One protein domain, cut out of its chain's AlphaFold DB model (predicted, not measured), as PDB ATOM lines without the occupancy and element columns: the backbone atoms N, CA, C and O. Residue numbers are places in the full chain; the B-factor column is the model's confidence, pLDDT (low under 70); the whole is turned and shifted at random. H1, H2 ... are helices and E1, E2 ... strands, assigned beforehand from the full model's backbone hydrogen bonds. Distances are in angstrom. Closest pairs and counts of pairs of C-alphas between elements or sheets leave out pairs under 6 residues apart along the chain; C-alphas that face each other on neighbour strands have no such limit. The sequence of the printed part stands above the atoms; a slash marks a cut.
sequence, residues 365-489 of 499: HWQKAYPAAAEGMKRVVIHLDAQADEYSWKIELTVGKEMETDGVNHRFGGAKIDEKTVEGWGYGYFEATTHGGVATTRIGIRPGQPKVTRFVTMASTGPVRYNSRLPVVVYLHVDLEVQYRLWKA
ATOM      1  N   HIS A 365     -58.808 -40.363 -20.706       53.03
ATOM      2  CA  HIS A 365     -58.634 -41.763 -21.107       53.03
ATOM      3  C   HIS A 365     -57.650 -41.968 -22.271       53.03
ATOM      4  O   HIS A 365     -56.786 -42.842 -22.204       53.03
ATOM      5  N   TRP A 366     -57.722 -41.161 -23.337       63.81
ATOM      6  CA  TRP A 366     -56.816 -41.332 -24.483       63.81
ATOM      7  C   TRP A 366     -55.401 -40.826 -24.180       63.81
ATOM      8  O   TRP A 366     -54.440 -41.405 -24.666       63.81
ATOM      9  N   GLN A 367     -55.239 -39.803 -23.332       68.25
ATOM     10  CA  GLN A 367     -53.914 -39.281 -22.959       68.25
ATOM     11  C   GLN A 367     -53.057 -40.315 -22.217       68.25
ATOM     12  O   GLN A 367     -51.834 -40.259 -22.300       68.25
ATOM     13  N   LYS A 368     -53.698 -41.252 -21.505       66.12
ATOM     14  CA  LYS A 368     -53.035 -42.404 -20.879       66.12
ATOM     15  C   LYS A 368     -52.677 -43.485 -21.892       66.12
ATOM     16  O   LYS A 368     -51.661 -44.148 -21.725       66.12
ATOM     17  N   ALA A 369     -53.512 -43.665 -22.914       68.44
ATOM     18  CA  ALA A 369     -53.251 -44.618 -23.982       68.44
ATOM     19  C   ALA A 369     -52.102 -44.149 -24.877       68.44
ATOM     20  O   ALA A 369     -51.158 -44.884 -25.112       68.44
ATOM     21  N   TYR A 370     -52.137 -42.905 -25.335       80.38
ATOM     22  CA  TYR A 370     -51.113 -42.347 -26.206       80.38
ATOM     23  C   TYR A 370     -50.123 -41.537 -25.362       80.38
ATOM     24  O   TYR A 370     -50.484 -40.437 -24.952       80.38
ATOM     25  N   PRO A 371     -48.894 -42.011 -25.084       78.81
ATOM     26  CA  PRO A 371     -47.943 -41.306 -24.219       78.81
ATOM     27  C   PRO A 371     -47.509 -39.937 -24.778       78.81
ATOM     28  O   PRO A 371     -47.833 -39.564 -25.911       78.81
ATOM     29  N   ALA A 372     -46.790 -39.144 -23.979       84.06
ATOM     30  CA  ALA A 372     -46.187 -37.899 -24.458       84.06
ATOM     31  C   ALA A 372     -45.184 -38.174 -25.594       84.06
ATOM     32  O   ALA A 372     -44.610 -39.258 -25.680       84.06
ATOM     33  N   ALA A 373     -44.994 -37.200 -26.487       86.94
ATOM     34  CA  ALA A 373     -44.021 -37.339 -27.565       86.94
ATOM     35  C   ALA A 373     -42.592 -37.423 -27.003       86.94
ATOM     36  O   ALA A 373     -42.265 -36.727 -26.042       86.94
ATOM     37  N   ALA A 374     -41.758 -38.266 -27.614       86.69
ATOM     38  CA  ALA A 374     -40.333 -38.337 -27.310       86.69
ATOM     39  C   ALA A 374     -39.617 -37.019 -27.663       86.69
ATOM     40  O   ALA A 374     -40.135 -36.196 -28.420       86.69
ATOM     41  N   GLU A 375     -38.410 -36.824 -27.132       85.94
ATOM     42  CA  GLU A 375     -37.596 -35.640 -27.413       85.94
ATOM     43  C   GLU A 375     -37.370 -35.466 -28.929       85.94
ATOM     44  O   GLU A 375     -37.061 -36.422 -29.640       85.94
ATOM     45  N   GLY A 376     -37.590 -34.252 -29.445       86.38
ATOM     46  CA  GLY A 376     -37.540 -33.956 -30.886       86.38
ATOM     47  C   GLY A 376     -38.821 -34.280 -31.671       86.38
ATOM     48  O   GLY A 376     -38.911 -33.956 -32.857       86.38
ATOM     49  N   MET A 377     -39.845 -34.843 -31.023       91.88
ATOM     50  CA  MET A 377     -41.161 -35.107 -31.612       91.88
ATOM     51  C   MET A 377     -42.247 -34.260 -30.933       91.88
ATOM     52  O   MET A 377     -42.130 -33.841 -29.784       91.88
ATOM     53  N   LYS A 378     -43.357 -34.040 -31.636       92.75
ATOM     54  CA  LYS A 378     -44.599 -33.478 -31.101       92.75
ATOM     55  C   LYS A 378     -45.767 -34.420 -31.382       92.75
ATOM     56  O   LYS A 378     -45.787 -35.109 -32.401       92.75
ATOM     57  N   ARG A 379     -46.738 -34.451 -30.466       92.88
ATOM     58  CA  ARG A 379     -47.975 -35.235 -30.589       92.88
ATOM     59  C   ARG A 379     -49.101 -34.315 -31.038       92.88
ATOM     60  O   ARG A 379     -49.455 -33.389 -30.313       92.88
ATOM     61  N   VAL A 380     -49.677 -34.599 -32.196       92.31
ATOM     62  CA  VAL A 380     -50.882 -33.945 -32.707       92.31
ATOM     63  C   VAL A 380     -52.052 -34.910 -32.596       92.31
ATOM     64  O   VAL A 380     -51.915 -36.113 -32.818       92.31
ATOM     65  N   VAL A 381     -53.201 -34.375 -32.196       89.94
ATOM     66  CA  VAL A 381     -54.403 -35.147 -31.890       89.94
ATOM     67  C   VAL A 381     -55.545 -34.545 -32.682       89.94
ATOM     68  O   VAL A 381     -55.875 -33.373 -32.510       89.94
ATOM     69  N   ILE A 382     -56.114 -35.341 -33.579       88.88
ATOM     70  CA  ILE A 382     -57.214 -34.938 -34.447       88.88
ATOM     71  C   ILE A 382     -58.477 -35.594 -33.899       88.88
ATOM     72  O   ILE A 382     -58.618 -36.820 -33.910       88.88
ATOM     73  N   HIS A 383     -59.390 -34.765 -33.404       84.50
ATOM     74  CA  HIS A 383     -60.728 -35.195 -33.022       84.50
ATOM     75  C   HIS A 383     -61.635 -35.097 -34.239       84.50
ATOM     76  O   HIS A 383     -61.694 -34.055 -34.889       84.50
ATOM     77  N   LEU A 384     -62.312 -36.197 -34.550       82.88
ATOM     78  CA  LEU A 384     -63.244 -36.269 -35.661       82.88
ATOM     79  C   LEU A 384     -64.664 -36.068 -35.143       82.88
ATOM     80  O   LEU A 384     -65.026 -36.595 -34.091       82.88
ATOM     81  N   ASP A 385     -65.453 -35.298 -35.882       80.06
ATOM     82  CA  ASP A 385     -66.861 -35.092 -35.565       80.06
ATOM     83  C   ASP A 385     -67.654 -36.365 -35.849       80.06
ATOM     84  O   ASP A 385     -67.470 -37.001 -36.880       80.06
ATOM     85  N   ALA A 386     -68.582 -36.737 -34.975       68.94
ATOM     86  CA  ALA A 386     -69.422 -37.896 -35.242       68.94
ATOM     87  C   ALA A 386     -70.189 -37.726 -36.563       68.94
ATOM     88  O   ALA A 386     -70.818 -36.689 -36.795       68.94
ATOM     89  N   GLN A 387     -70.136 -38.742 -37.427       75.44
ATOM     90  CA  GLN A 387     -70.863 -38.741 -38.698       75.44
ATOM     91  C   GLN A 387     -71.982 -39.762 -38.689       75.44
ATOM     92  O   GLN A 387     -71.944 -40.771 -37.993       75.44
ATOM     93  N   ALA A 388     -72.974 -39.493 -39.532       56.06
ATOM     94  CA  ALA A 388     -74.114 -40.369 -39.698       56.06
ATOM     95  C   ALA A 388     -73.748 -41.759 -40.249       56.06
ATOM     96  O   ALA A 388     -74.349 -42.762 -39.883       56.06
ATOM     97  N   ASP A 389     -72.757 -41.785 -41.140       63.16
ATOM     98  CA  ASP A 389     -72.271 -42.975 -41.829       63.16
ATOM     99  C   ASP A 389     -70.742 -42.965 -41.863       63.16
ATOM    100  O   ASP A 389     -70.147 -42.653 -42.890       63.16
ATOM    101  N   GLU A 390     -70.079 -43.237 -40.741       69.25
ATOM    102  CA  GLU A 390     -68.613 -43.132 -40.654       69.25
ATOM    103  C   GLU A 390     -67.857 -44.053 -41.623       69.25
ATOM    104  O   GLU A 390     -66.713 -43.769 -41.966       69.25
ATOM    105  N   TYR A 391     -68.484 -45.112 -42.134       64.12
ATOM    106  CA  TYR A 391     -67.863 -46.047 -43.072       64.12
ATOM    107  C   TYR A 391     -67.635 -45.457 -44.462       64.12
ATOM    108  O   TYR A 391     -66.636 -45.781 -45.114       64.12
ATOM    109  N   SER A 392     -68.536 -44.573 -44.890       75.50
ATOM    110  CA  SER A 392     -68.381 -43.782 -46.110       75.50
ATOM    111  C   SER A 392     -67.267 -42.756 -45.999       75.50
ATOM    112  O   SER A 392     -66.799 -42.255 -47.020       75.50
ATOM    113  N   TRP A 393     -66.835 -42.427 -44.781       85.56
ATOM    114  CA  TRP A 393     -65.766 -41.469 -44.573       85.56
ATOM    115  C   TRP A 393     -64.406 -42.157 -44.490       85.56
ATOM    116  O   TRP A 393     -64.227 -43.240 -43.927       85.56
ATOM    117  N   LYS A 394     -63.399 -41.483 -45.031       89.56
ATOM    118  CA  LYS A 394     -61.988 -41.779 -44.779       89.56
ATOM    119  C   LYS A 394     -61.291 -40.496 -44.374       89.56
ATOM    120  O   LYS A 394     -61.716 -39.403 -44.745       89.56
ATOM    121  N   ILE A 395     -60.207 -40.629 -43.633       93.06
ATOM    122  CA  ILE A 395     -59.281 -39.533 -43.372       93.06
ATOM    123  C   ILE A 395     -57.981 -39.816 -44.111       93.06
ATOM    124  O   ILE A 395     -57.524 -40.948 -44.162       93.06
ATOM    125  N   GLU A 396     -57.390 -38.801 -44.712       93.81
ATOM    126  CA  GLU A 396     -56.038 -38.861 -45.251       93.81
ATOM    127  C   GLU A 396     -55.176 -37.869 -44.483       93.81
ATOM    128  O   GLU A 396     -55.553 -36.704 -44.342       93.81
ATOM    129  N   LEU A 397     -54.034 -38.329 -43.984       94.12
ATOM    130  CA  LEU A 397     -53.067 -37.504 -43.275       94.12
ATOM    131  C   LEU A 397     -51.962 -37.104 -44.246       94.12
ATOM    132  O   LEU A 397     -51.366 -37.952 -44.901       94.12
ATOM    133  N   THR A 398     -51.672 -35.813 -44.321       92.62
ATOM    134  CA  THR A 398     -50.592 -35.245 -45.129       92.62
ATOM    135  C   THR A 398     -49.584 -34.590 -44.196       92.62
ATOM    136  O   THR A 398     -49.905 -33.625 -43.507       92.62
ATOM    137  N   VAL A 399     -48.356 -35.094 -44.181       92.12
ATOM    138  CA  VAL A 399     -47.249 -34.538 -43.401       92.12
ATOM    139  C   VAL A 399     -46.334 -33.727 -44.312       92.12
ATOM    140  O   VAL A 399     -45.984 -34.144 -45.421       92.12
ATOM    141  N   GLY A 400     -45.940 -32.552 -43.843       90.06
ATOM    142  CA  GLY A 400     -45.142 -31.608 -44.610       90.06
ATOM    143  C   GLY A 400     -44.538 -30.519 -43.742       90.06
ATOM    144  O   GLY A 400     -44.479 -30.645 -42.523       90.06
ATOM    145  N   LYS A 401     -44.070 -29.445 -44.373       88.62
ATOM    146  CA  LYS A 401     -43.538 -28.266 -43.681       88.62
ATOM    147  C   LYS A 401     -44.014 -27.001 -44.379       88.62
ATOM    148  O   LYS A 401     -44.014 -26.941 -45.611       88.62
ATOM    149  N   GLU A 402     -44.391 -25.984 -43.610       86.81
ATOM    150  CA  GLU A 402     -44.577 -24.646 -44.168       86.81
ATOM    151  C   GLU A 402     -43.220 -24.026 -44.487       86.81
ATOM    152  O   GLU A 402     -42.316 -23.984 -43.649       86.81
ATOM    153  N   MET A 403     -43.056 -23.556 -45.720       85.62
ATOM    154  CA  MET A 403     -41.856 -22.826 -46.100       85.62
ATOM    155  C   MET A 403     -42.120 -21.777 -47.165       85.62
ATOM    156  O   MET A 403     -43.022 -21.892 -47.994       85.62
ATOM    157  N   GLU A 404     -41.259 -20.766 -47.155       86.25
ATOM    158  CA  GLU A 404     -41.182 -19.773 -48.211       86.25
ATOM    159  C   GLU A 404     -40.727 -20.423 -49.518       86.25
ATOM    160  O   GLU A 404     -39.617 -20.954 -49.636       86.25
ATOM    161  N   THR A 405     -41.593 -20.355 -50.522       80.75
ATOM    162  CA  THR A 405     -41.335 -20.861 -51.870       80.75
ATOM    163  C   THR A 405     -41.295 -19.708 -52.863       80.75
ATOM    164  O   THR A 405     -41.822 -18.629 -52.612       80.75
ATOM    165  N   ASP A 406     -40.677 -19.930 -54.018       78.69
ATOM    166  CA  ASP A 406     -40.705 -18.968 -55.129       78.69
ATOM    167  C   ASP A 406     -42.045 -18.985 -55.898       78.69
ATOM    168  O   ASP A 406     -42.211 -18.264 -56.880       78.69
ATOM    169  N   GLY A 407     -43.003 -19.820 -55.471       77.06
ATOM    170  CA  GLY A 407     -44.318 -19.987 -56.087       77.06
ATOM    171  C   GLY A 407     -44.327 -20.713 -57.438       77.06
ATOM    172  O   GLY A 407     -45.418 -21.023 -57.923       77.06
ATOM    173  N   VAL A 408     -43.156 -21.009 -58.021       78.56
ATOM    174  CA  VAL A 408     -42.987 -21.610 -59.360       78.56
ATOM    175  C   VAL A 408     -42.424 -23.020 -59.265       78.56
ATOM    176  O   VAL A 408     -42.899 -23.925 -59.947       78.56
ATOM    177  N   ASN A 409     -41.408 -23.217 -58.433       76.12
ATOM    178  CA  ASN A 409     -40.753 -24.495 -58.278       76.12
ATOM    179  C   ASN A 409     -41.526 -25.403 -57.328       76.12
ATOM    180  O   ASN A 409     -41.873 -25.029 -56.204       76.12
ATOM    181  N   HIS A 410     -41.743 -26.636 -57.779       74.44
ATOM    182  CA  HIS A 410     -42.285 -27.685 -56.938       74.44
ATOM    183  C   HIS A 410     -41.191 -28.180 -56.004       74.44
ATOM    184  O   HIS A 410     -40.117 -28.604 -56.439       74.44
ATOM    185  N   ARG A 411     -41.486 -28.111 -54.709       76.94
ATOM    186  CA  ARG A 411     -40.651 -28.665 -53.654       76.94
ATOM    187  C   ARG A 411     -41.261 -29.970 -53.182       76.94
ATOM    188  O   ARG A 411     -42.477 -30.057 -53.050       76.94
ATOM    189  N   PHE A 412     -40.422 -30.963 -52.948       72.25
ATOM    190  CA  PHE A 412     -40.829 -32.256 -52.414       72.25
ATOM    191  C   PHE A 412     -39.739 -32.759 -51.476       72.25
ATOM    192  O   PHE A 412     -38.545 -32.606 -51.738       72.25
ATOM    193  N   GLY A 413     -40.156 -33.304 -50.343       73.75
ATOM    194  CA  GLY A 413     -39.262 -33.874 -49.346       73.75
ATOM    195  C   GLY A 413     -39.558 -35.349 -49.130       73.75
ATOM    196  O   GLY A 413     -40.599 -35.838 -49.554       73.75
ATOM    197  N   GLY A 414     -38.633 -36.051 -48.482       78.56
ATOM    198  CA  GLY A 414     -38.831 -37.441 -48.084       78.56
ATOM    199  C   GLY A 414     -39.234 -37.522 -46.619       78.56
ATOM    200  O   GLY A 414     -38.400 -37.278 -45.744       78.56
ATOM    201  N   ALA A 415     -40.488 -37.875 -46.359       83.69
ATOM    202  CA  ALA A 415     -40.942 -38.315 -45.047       83.69
ATOM    203  C   ALA A 415     -41.523 -39.730 -45.153       83.69
ATOM    204  O   ALA A 415     -41.915 -40.177 -46.232       83.69
ATOM    205  N   LYS A 416     -41.572 -40.434 -44.029       86.81
ATOM    206  CA  LYS A 416     -42.223 -41.737 -43.913       86.81
ATOM    207  C   LYS A 416     -43.277 -41.647 -42.826       86.81
ATOM    208  O   LYS A 416     -42.981 -41.133 -41.751       86.81
ATOM    209  N   ILE A 417     -44.481 -42.127 -43.123       90.50
ATOM    210  CA  ILE A 417     -45.561 -42.266 -42.146       90.50
ATOM    211  C   ILE A 417     -45.737 -43.758 -41.890       90.50
ATOM    212  O   ILE A 417     -46.102 -44.498 -42.801       90.50
ATOM    213  N   ASP A 418     -45.460 -44.185 -40.665       89.75
ATOM    214  CA  ASP A 418     -45.665 -45.554 -40.207       89.75
ATOM    215  C   ASP A 418     -46.925 -45.619 -39.339       89.75
ATOM    216  O   ASP A 418     -47.072 -44.850 -38.386       89.75
ATOM    217  N   GLU A 419     -47.834 -46.541 -39.657       88.19
ATOM    218  CA  GLU A 419     -48.932 -46.901 -38.761       88.19
ATOM    219  C   GLU A 419     -48.397 -47.867 -37.700       88.19
ATOM    220  O   GLU A 419     -47.810 -48.907 -38.009       88.19
ATOM    221  N   LYS A 420     -48.575 -47.503 -36.436       85.00
ATOM    222  CA  LYS A 420     -48.128 -48.263 -35.272       85.00
ATOM    223  C   LYS A 420     -49.303 -48.524 -34.345       85.00
ATOM    224  O   LYS A 420     -50.357 -47.903 -34.443       85.00
ATOM    225  N   THR A 421     -49.128 -49.464 -33.428       75.44
ATOM    226  CA  THR A 421     -50.123 -49.780 -32.405       75.44
ATOM    227  C   THR A 421     -49.558 -49.433 -31.040       75.44
ATOM    228  O   THR A 421     -48.418 -49.773 -30.741       75.44
ATOM    229  N   VAL A 422     -50.349 -48.755 -30.212       72.00
ATOM    230  CA  VAL A 422     -49.999 -48.468 -28.824       72.00
ATOM    231  C   VAL A 422     -49.857 -49.785 -28.067       72.00
ATOM    232  O   VAL A 422     -50.819 -50.551 -27.934       72.00
ATOM    233  N   GLU A 423     -48.659 -50.022 -27.545       62.16
ATOM    234  CA  GLU A 423     -48.354 -51.181 -26.719       62.16
ATOM    235  C   GLU A 423     -49.241 -51.203 -25.467       62.16
ATOM    236  O   GLU A 423     -49.480 -50.181 -24.824       62.16
ATOM    237  N   GLY A 424     -49.817 -52.366 -25.171       51.12
ATOM    238  CA  GLY A 424     -50.737 -52.535 -24.048       51.12
ATOM    239  C   GLY A 424     -52.137 -51.945 -24.238       51.12
ATOM    240  O   GLY A 424     -52.982 -52.228 -23.401       51.12
ATOM    241  N   TRP A 425     -52.434 -51.181 -25.301       55.84
ATOM    242  CA  TRP A 425     -53.784 -50.637 -25.566       55.84
ATOM    243  C   TRP A 425     -54.409 -51.114 -26.878       55.84
ATOM    244  O   TRP A 425     -55.633 -51.115 -27.002       55.84
ATOM    245  N   GLY A 426     -53.599 -51.504 -27.866       53.38
ATOM    246  CA  GLY A 426     -54.099 -52.005 -29.149       53.38
ATOM    247  C   GLY A 426     -54.638 -50.926 -30.097       53.38
ATOM    248  O   GLY A 426     -55.094 -51.254 -31.190       53.38
ATOM    249  N   TYR A 427     -54.584 -49.646 -29.719       70.00
ATOM    250  CA  TYR A 427     -55.042 -48.546 -30.567       70.00
ATOM    251  C   TYR A 427     -54.000 -48.143 -31.613       70.00
ATOM    252  O   TYR A 427     -52.810 -48.091 -31.316       70.00
ATOM    253  N   GLY A 428     -54.445 -47.838 -32.832       76.38
ATOM    254  CA  GLY A 428     -53.575 -47.361 -33.906       76.38
ATOM    255  C   GLY A 428     -53.142 -45.904 -33.709       76.38
ATOM    256  O   GLY A 428     -53.930 -45.073 -33.262       76.38
ATOM    257  N   TYR A 429     -51.904 -45.583 -34.066       89.38
ATOM    258  CA  TYR A 429     -51.388 -44.219 -34.177       89.38
ATOM    259  C   TYR A 429     -50.433 -44.111 -35.365       89.38
ATOM    260  O   TYR A 429     -49.937 -45.117 -35.869       89.38
ATOM    261  N   PHE A 430     -50.147 -42.889 -35.801       92.81
ATOM    262  CA  PHE A 430     -49.213 -42.637 -36.895       92.81
ATOM    263  C   PHE A 430     -47.933 -42.004 -36.367       92.81
ATOM    264  O   PHE A 430     -47.977 -41.095 -35.539       92.81
ATOM    265  N   GLU A 431     -46.790 -42.461 -36.857       92.81
ATOM    266  CA  GLU A 431     -45.492 -41.854 -36.585       92.81
ATOM    267  C   GLU A 431     -44.876 -41.370 -37.893       92.81
ATOM    268  O   GLU A 431     -44.692 -42.146 -38.828       92.81
ATOM    269  N   ALA A 432     -44.570 -40.078 -37.964       90.88
ATOM    270  CA  ALA A 432     -43.984 -39.450 -39.131       90.88
ATOM    271  C   ALA A 432     -42.534 -39.042 -38.864       90.88
ATOM    272  O   ALA A 432     -42.253 -38.183 -38.023       90.88
ATOM    273  N   THR A 433     -41.614 -39.634 -39.623       86.12
ATOM    274  CA  THR A 433     -40.179 -39.338 -39.566       86.12
ATOM    275  C   THR A 433     -39.707 -38.707 -40.874       86.12
ATOM    276  O   THR A 433     -40.318 -38.877 -41.930       86.12
ATOM    277  N   THR A 434     -38.626 -37.934 -40.810       81.81
ATOM    278  CA  THR A 434     -38.018 -37.272 -41.972       81.81
ATOM    279  C   THR A 434     -36.521 -37.537 -41.995       81.81
ATOM    280  O   THR A 434     -35.877 -37.553 -40.948       81.81
ATOM    281  N   HIS A 435     -35.957 -37.715 -43.189       68.88
ATOM    282  CA  HIS A 435     -34.511 -37.884 -43.383       68.88
ATOM    283  C   HIS A 435     -33.808 -36.580 -43.815       68.88
ATOM    284  O   HIS A 435     -32.682 -36.610 -44.303       68.88
ATOM    285  N   GLY A 436     -34.445 -35.420 -43.590       60.97
ATOM    286  CA  GLY A 436     -33.743 -34.132 -43.480       60.97
ATOM    287  C   GLY A 436     -33.513 -33.333 -44.771       60.97
ATOM    288  O   GLY A 436     -32.618 -32.492 -44.797       60.97
ATOM    289  N   GLY A 437     -34.292 -33.548 -45.840       67.81
ATOM    290  CA  GLY A 437     -34.085 -32.857 -47.124       67.81
ATOM    291  C   GLY A 437     -35.357 -32.432 -47.867       67.81
ATOM    292  O   GLY A 437     -36.389 -33.101 -47.798       67.81
ATOM    293  N   VAL A 438     -35.250 -31.328 -48.624       73.12
ATOM    294  CA  VAL A 438     -36.266 -30.846 -49.577       73.12
ATOM    295  C   VAL A 438     -35.605 -30.627 -50.937       73.12
ATOM    296  O   VAL A 438     -34.753 -29.752 -51.095       73.12
ATOM    297  N   ALA A 439     -35.994 -31.431 -51.923       77.38
ATOM    298  CA  ALA A 439     -35.615 -31.245 -53.314       77.38
ATOM    299  C   ALA A 439     -36.537 -30.211 -53.976       77.38
ATOM    300  O   ALA A 439     -37.684 -30.022 -53.571       77.38
ATOM    301  N   THR A 440     -36.026 -29.522 -54.994       80.56
ATOM    302  CA  THR A 440     -36.768 -28.503 -55.742       80.56
ATOM    303  C   THR A 440     -36.546 -28.686 -57.234       80.56
ATOM    304  O   THR A 440     -35.439 -29.019 -57.670       80.56
ATOM    305  N   THR A 441     -37.574 -28.418 -58.034       79.88
ATOM    306  CA  THR A 441     -37.399 -28.226 -59.476       79.88
ATOM    307  C   THR A 441     -36.528 -26.990 -59.751       79.88
ATOM    308  O   THR A 441     -36.309 -26.163 -58.861       79.88
ATOM    309  N   ARG A 442     -35.992 -26.875 -60.975       84.19
ATOM    310  CA  ARG A 442     -35.094 -25.784 -61.408       84.19
ATOM    311  C   ARG A 442     -35.704 -24.922 -62.520       84.19
ATOM    312  O   ARG A 442     -35.045 -24.599 -63.505       84.19
ATOM    313  N   ILE A 443     -36.979 -24.586 -62.386       83.94
ATOM    314  CA  ILE A 443     -37.684 -23.674 -63.287       83.94
ATOM    315  C   ILE A 443     -37.172 -22.253 -63.024       83.94
ATOM    316  O   ILE A 443     -37.045 -21.831 -61.871       83.94
ATOM    317  N   GLY A 444     -36.852 -21.527 -64.097       80.19
ATOM    318  CA  GLY A 444     -36.388 -20.143 -64.015       80.19
ATOM    319  C   GLY A 444     -37.455 -19.223 -63.417       80.19
ATOM    320  O   GLY A 444     -38.603 -19.226 -63.858       80.19
ATOM    321  N   ILE A 445     -37.062 -18.427 -62.425       81.31
ATOM    322  CA  ILE A 445     -37.928 -17.460 -61.734       81.31
ATOM    323  C   ILE A 445     -37.697 -16.046 -62.277       81.31
ATOM    324  O   ILE A 445     -36.583 -15.705 -62.683       81.31
ATOM    325  N   ARG A 446     -38.739 -15.205 -62.298       80.88
ATOM    326  CA  ARG A 446     -38.598 -13.806 -62.745       80.88
ATOM    327  C   ARG A 446     -37.854 -12.981 -61.682       80.88
ATOM    328  O   ARG A 446     -38.118 -13.164 -60.492       80.88
ATOM    329  N   PRO A 447     -36.976 -12.036 -62.070       74.62
ATOM    330  CA  PRO A 447     -36.359 -11.116 -61.117       74.62
ATOM    331  C   PRO A 447     -37.427 -10.347 -60.324       74.62
ATOM    332  O   PRO A 447     -38.336  -9.770 -60.915       74.62
ATOM    333  N   GLY A 448     -37.329 -10.355 -58.990       76.50
ATOM    334  CA  GLY A 448     -38.272  -9.662 -58.099       76.50
ATOM    335  C   GLY A 448     -39.575 -10.413 -57.796       76.50
ATOM    336  O   GLY A 448     -40.478  -9.831 -57.201       76.50
ATOM    337  N   GLN A 449     -39.695 -11.687 -58.182       77.81
ATOM    338  CA  GLN A 449     -40.867 -12.494 -57.850       77.81
ATOM    339  C   GLN A 449     -41.034 -12.638 -56.320       77.81
ATOM    340  O   GLN A 449     -40.085 -13.054 -55.647       77.81
ATOM    341  N   PRO A 450     -42.211 -12.298 -55.756       79.69
ATOM    342  CA  PRO A 450     -42.444 -12.389 -54.319       79.69
ATOM    343  C   PRO A 450     -42.454 -13.849 -53.864       79.69
ATOM    344  O   PRO A 450     -42.992 -14.722 -54.550       79.69
ATOM    345  N   LYS A 451     -41.865 -14.104 -52.693       84.00
ATOM    346  CA  LYS A 451     -41.956 -15.413 -52.048       84.00
ATOM    347  C   LYS A 451     -43.361 -15.614 -51.487       84.00
ATOM    348  O   LYS A 451     -44.011 -14.658 -51.068       84.00
ATOM    349  N   VAL A 452     -43.826 -16.857 -51.537       86.25
ATOM    350  CA  VAL A 452     -45.120 -17.271 -50.997       86.25
ATOM    351  C   VAL A 452     -44.923 -18.441 -50.048       86.25
ATOM    352  O   VAL A 452     -44.298 -19.449 -50.405       86.25
ATOM    353  N   THR A 453     -45.491 -18.324 -48.853       85.19
ATOM    354  CA  THR A 453     -45.571 -19.416 -47.887       85.19
ATOM    355  C   THR A 453     -46.472 -20.510 -48.455       85.19
ATOM    356  O   THR A 453     -47.620 -20.256 -48.827       85.19
ATOM    357  N   ARG A 454     -45.956 -21.735 -48.573       86.12
ATOM    358  CA  ARG A 454     -46.743 -22.907 -48.976       86.12
ATOM    359  C   ARG A 454     -46.439 -24.089 -48.071       86.12
ATOM    360  O   ARG A 454     -45.304 -24.269 -47.631       86.12
ATOM    361  N   PHE A 455     -47.451 -24.923 -47.864       86.69
ATOM    362  CA  PHE A 455     -47.282 -26.234 -47.259       86.69
ATOM    363  C   PHE A 455     -46.669 -27.189 -48.287       86.69
ATOM    364  O   PHE A 455     -47.274 -27.482 -49.321       86.69
ATOM    365  N   VAL A 456     -45.443 -27.637 -48.030       86.62
ATOM    366  CA  VAL A 456     -44.734 -28.593 -48.881       86.62
ATOM    367  C   VAL A 456     -44.991 -29.995 -48.352       86.62
ATOM    368  O   VAL A 456     -44.445 -30.381 -47.319       86.62
ATOM    369  N   THR A 457     -45.818 -30.754 -49.070       87.19
ATOM    370  CA  THR A 457     -46.101 -32.160 -48.766       87.19
ATOM    371  C   THR A 457     -44.839 -33.008 -48.910       87.19
ATOM    372  O   THR A 457     -44.148 -32.951 -49.928       87.19
ATOM    373  N   MET A 458     -44.550 -33.810 -47.888       87.75
ATOM    374  CA  MET A 458     -43.417 -34.740 -47.860       87.75
ATOM    375  C   MET A 458     -43.875 -36.199 -47.820       87.75
ATOM    376  O   MET A 458     -43.198 -37.069 -48.358       87.75
ATOM    377  N   ALA A 459     -45.025 -36.470 -47.203       88.12
ATOM    378  CA  ALA A 459     -45.682 -37.768 -47.239       88.12
ATOM    379  C   ALA A 459     -47.189 -37.598 -47.052       88.12
ATOM    380  O   ALA A 459     -47.628 -36.709 -46.323       88.12
ATOM    381  N   SER A 460     -47.963 -38.488 -47.660       89.38
ATOM    382  CA  SER A 460     -49.380 -38.658 -47.359       89.38
ATOM    383  C   SER A 460     -49.650 -40.120 -47.055       89.38
ATOM    384  O   SER A 460     -49.013 -41.006 -47.629       89.38
ATOM    385  N   THR A 461     -50.596 -40.383 -46.164       87.31
ATOM    386  CA  THR A 461     -51.185 -41.716 -46.058       87.31
ATOM    387  C   THR A 461     -52.067 -41.978 -47.280       87.31
ATOM    388  O   THR A 461     -52.463 -41.055 -47.987       87.31
ATOM    389  N   GLY A 462     -52.441 -43.237 -47.515       83.69
ATOM    390  CA  GLY A 462     -53.681 -43.497 -48.248       83.69
ATOM    391  C   GLY A 462     -54.907 -43.075 -47.416       83.69
ATOM    392  O   GLY A 462     -54.755 -42.668 -46.258       83.69
ATOM    393  N   PRO A 463     -56.129 -43.198 -47.958       84.06
ATOM    394  CA  PRO A 463     -57.346 -43.037 -47.170       84.06
ATOM    395  C   PRO A 463     -57.390 -44.075 -46.036       84.06
ATOM    396  O   PRO A 463     -57.500 -45.276 -46.285       84.06
ATOM    397  N   VAL A 464     -57.321 -43.618 -44.787       81.88
ATOM    398  CA  VAL A 464     -57.425 -44.452 -43.582       81.88
ATOM    399  C   VAL A 464     -58.817 -44.349 -42.944       81.88
ATOM    400  O   VAL A 464     -59.620 -43.466 -43.254       81.88
ATOM    401  N   ARG A 465     -59.143 -45.325 -42.092       75.94
ATOM    402  CA  ARG A 465     -60.470 -45.552 -41.487       75.94
ATOM    403  C   ARG A 465     -60.919 -44.366 -40.616       75.94
ATOM    404  O   ARG A 465     -60.277 -44.073 -39.613       75.94
ATOM    405  N   TYR A 466     -62.041 -43.732 -40.969       83.12
ATOM    406  CA  TYR A 466     -62.689 -42.722 -40.127       83.12
ATOM    407  C   TYR A 466     -63.320 -43.379 -38.891       83.12
ATOM    408  O   TYR A 466     -63.924 -44.446 -38.998       83.12
ATOM    409  N   ASN A 467     -63.143 -42.771 -37.719       73.75
ATOM    410  CA  ASN A 467     -63.751 -43.210 -36.462       73.75
ATOM    411  C   ASN A 467     -63.807 -42.017 -35.500       73.75
ATOM    412  O   ASN A 467     -62.763 -41.600 -35.005       73.75
ATOM    413  N   SER A 468     -64.988 -41.466 -35.219       75.44
ATOM    414  CA  SER A 468     -65.113 -40.318 -34.298       75.44
ATOM    415  C   SER A 468     -64.961 -40.685 -32.822       75.44
ATOM    416  O   SER A 468     -64.727 -39.820 -31.974       75.44
ATOM    417  N   ARG A 469     -65.060 -41.978 -32.493       62.84
ATOM    418  CA  ARG A 469     -65.021 -42.475 -31.112       62.84
ATOM    419  C   ARG A 469     -63.601 -42.603 -30.556       62.84
ATOM    420  O   ARG A 469     -63.441 -42.695 -29.339       62.84
ATOM    421  N   LEU A 470     -62.582 -42.603 -31.416       68.50
ATOM    422  CA  LEU A 470     -61.166 -42.587 -31.038       68.50
ATOM    423  C   LEU A 470     -60.460 -41.421 -31.742       68.50
ATOM    424  O   LEU A 470     -60.647 -41.249 -32.943       68.50
ATOM    425  N   PRO A 471     -59.625 -40.630 -31.045       82.12
ATOM    426  CA  PRO A 471     -58.857 -39.592 -31.715       82.12
ATOM    427  C   PRO A 471     -57.821 -40.216 -32.655       82.12
ATOM    428  O   PRO A 471     -57.213 -41.238 -32.328       82.12
ATOM    429  N   VAL A 472     -57.564 -39.558 -33.785       87.44
ATOM    430  CA  VAL A 472     -56.423 -39.898 -34.640       87.44
ATOM    431  C   VAL A 472     -55.190 -39.221 -34.055       87.44
ATOM    432  O   VAL A 472     -55.113 -37.992 -33.997       87.44
ATOM    433  N   VAL A 473     -54.233 -40.022 -33.590       91.00
ATOM    434  CA  VAL A 473     -53.006 -39.526 -32.957       91.00
ATOM    435  C   VAL A 473     -51.832 -39.663 -33.914       91.00
ATOM    436  O   VAL A 473     -51.584 -40.737 -34.461       91.00
ATOM    437  N   VAL A 474     -51.103 -38.563 -34.094       93.81
ATOM    438  CA  VAL A 474     -49.927 -38.480 -34.961       93.81
ATOM    439  C   VAL A 474     -48.745 -37.959 -34.152       93.81
ATOM    440  O   VAL A 474     -48.802 -36.862 -33.597       93.81
ATOM    441  N   TYR A 475     -47.661 -38.723 -34.092       93.88
ATOM    442  CA  TYR A 475     -46.367 -38.261 -33.599       93.88
ATOM    443  C   TYR A 475     -45.525 -37.840 -34.793       93.88
ATOM    444  O   TYR A 475     -45.329 -38.620 -35.718       93.88
ATOM    445  N   LEU A 476     -45.018 -36.615 -34.789       92.88
ATOM    446  CA  LEU A 476     -44.228 -36.080 -35.890       92.88
ATOM    447  C   LEU A 476     -43.020 -35.315 -35.363       92.88
ATOM    448  O   LEU A 476     -43.085 -34.741 -34.279       92.88
ATOM    449  N   HIS A 477     -41.930 -35.288 -36.128       89.62
ATOM    450  CA  HIS A 477     -40.767 -34.464 -35.790       89.62
ATOM    451  C   HIS A 477     -41.187 -32.995 -35.619       89.62
ATOM    452  O   HIS A 477     -42.058 -32.519 -36.350       89.62
ATOM    453  N   VAL A 478     -40.578 -32.260 -34.681       88.31
ATOM    454  CA  VAL A 478     -40.971 -30.868 -34.358       88.31
ATOM    455  C   VAL A 478     -40.938 -29.913 -35.559       88.31
ATOM    456  O   VAL A 478     -41.680 -28.937 -35.586       88.31
ATOM    457  N   ASP A 479     -40.121 -30.225 -36.567       84.50
ATOM    458  CA  ASP A 479     -40.005 -29.483 -37.832       84.50
ATOM    459  C   ASP A 479     -41.128 -29.728 -38.845       84.50
ATOM    460  O   ASP A 479     -41.154 -29.067 -39.886       84.50
ATOM    461  N   LEU A 480     -41.984 -30.715 -38.598       88.81
ATOM    462  CA  LEU A 480     -43.060 -31.101 -39.496       88.81
ATOM    463  C   LEU A 480     -44.391 -30.552 -38.990       88.81
ATOM    464  O   LEU A 480     -44.577 -30.262 -37.810       88.81
ATOM    465  N   GLU A 481     -45.341 -30.475 -39.902       91.69
ATOM    466  CA  GLU A 481     -46.741 -30.177 -39.661       91.69
ATOM    467  C   GLU A 481     -47.601 -31.260 -40.313       91.69
ATOM    468  O   GLU A 481     -47.197 -31.884 -41.300       91.69
ATOM    469  N   VAL A 482     -48.794 -31.489 -39.764       93.62
ATOM    470  CA  VAL A 482     -49.770 -32.434 -40.313       93.62
ATOM    471  C   VAL A 482     -51.046 -31.695 -40.693       93.62
ATOM    472  O   VAL A 482     -51.631 -30.968 -39.894       93.62
ATOM    473  N   GLN A 483     -51.477 -31.891 -41.931       94.25
ATOM    474  CA  GLN A 483     -52.802 -31.538 -42.417       94.25
ATOM    475  C   GLN A 483     -53.603 -32.821 -42.612       94.25
ATOM    476  O   GLN A 483     -53.035 -33.895 -42.808       94.25
ATOM    477  N   TYR A 484     -54.926 -32.724 -42.572       94.25
ATOM    478  CA  TYR A 484     -55.786 -33.858 -42.869       94.25
ATOM    479  C   TYR A 484     -56.888 -33.465 -43.839       94.25
ATOM    480  O   TYR A 484     -57.346 -32.321 -43.870       94.25
ATOM    481  N   ARG A 485     -57.312 -34.436 -44.643       94.38
ATOM    482  CA  ARG A 485     -58.457 -34.320 -45.539       94.38
ATOM    483  C   ARG A 485     -59.460 -35.401 -45.204       94.38
ATOM    484  O   ARG A 485     -59.088 -36.544 -44.951       94.38
ATOM    485  N   LEU A 486     -60.730 -35.032 -45.235       92.25
ATOM    486  CA  LEU A 486     -61.822 -35.982 -45.154       92.25
ATOM    487  C   LEU A 486     -62.290 -36.331 -46.564       92.25
ATOM    488  O   LEU A 486     -62.530 -35.450 -47.389       92.25
ATOM    489  N   TRP A 487     -62.409 -37.622 -46.819       90.00
ATOM    490  CA  TRP A 487     -63.002 -38.182 -48.021       90.00
ATOM    491  C   TRP A 487     -64.361 -38.749 -47.657       90.00
ATOM    492  O   TRP A 487     -64.512 -39.310 -46.575       90.00
ATOM    493  N   LYS A 488     -65.324 -38.638 -48.567       88.12
ATOM    494  CA  LYS A 488     -66.635 -39.262 -48.428       88.12
ATOM    495  C   LYS A 488     -66.958 -40.007 -49.717       88.12
ATOM    496  O   LYS A 488     -66.900 -39.408 -50.788       88.12
ATOM    497  N   ALA A 489     -67.271 -41.290 -49.607       80.12
ATOM    498  CA  ALA A 489     -67.790 -42.071 -50.715       80.12
ATOM    499  C   ALA A 489     -69.168 -41.536 -51.132       80.12
ATOM    500  O   ALA A 489     -69.989 -41.161 -50.288       80.12
TER     501      ALA A 489
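AT A GLANCE: This is residues 365 to 489 of the 499 residues of the protein "Proteinase inhibitor i11 ecotin" of Chrysochromulina tobinii (UniProt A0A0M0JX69). What is the overall shape? Two strongly twisted sheets, E1 E6 E4 E3 and E5 E2 E7, lie partly face to face and come together along one side, where E3 meets E5. The turn between E3 and E4 lies at one end of the longest axis and the long link from E4 to E5 at the other, while the short helix H1 is on neither sheet. What is it made of? The printed part has 125 residues, mostly strand by class, in the order H1 E1 E2 E3 E4 E5 E6 E7; the first sheet is mixed, the second antiparallel. How large is it? It is only just loose, close to compact, with a radius of gyration of the C-alphas of 17.0 A, and only just flat, spanning 55 by 37 by 18 A.

IN THESE COORDINATES: Where are the strands of the larger sheet? E1 is residues 377 to 382, E6 472 to 477, E4 428 to 440, 33.4 A long, and E3 411 to 421, 31.4 A long. C-alpha 428 is at (-53.575, -47.361, -33.906). Where are the others? E5 is residues 452 to 460, 22.1 A long, E2 393 to 405, 32.8 A long, and E7 481 to 488, 23.6 A long, ending at C-alpha 488, (-66.635, -39.262, -48.428). H1 is residues 365 to 369, beginning at C-alpha 365, (-58.634, -41.763, -21.107).

HOW THE PARTS SIT: How is the larger sheet paired? E6 is parallel to E4, with N 432 and O 475 2.8 A apart, and antiparallel to E1, with N 378 and O 476 2.7 A apart. E3 and E4 form a hairpin, with N 418 and O 431 2.8 A apart; E4 bends by 70 degrees at residue 436. How is the smaller sheet paired? E2 is antiparallel to E5, with N 403 and O 454 3.0 A apart, and to E7, with N 396 and O 485 2.8 A apart; E2 bends by 57 degrees at residue 402. Where do the sheets come closest? The closest C-alphas of E3 and E5, those of Gly 413 and Met 458, are 4.5 A apart. What of H1? It is apart from E6, and in it every O i to N i+4 pair is within hydrogen-bond range.

THE WHOLE: How far does it reach? The two C-alphas farthest apart, those of Gly 424 and Pro 447, are 57.4 A apart. Are there cuts or long links? The printed part has no cut; the links E4 to E5 and E5 to E6 are long. Where is confidence low? The mean pLDDT of the printed part is 81.4, and 19 residues are under 70, among them 365 to 369 and 423 to 426.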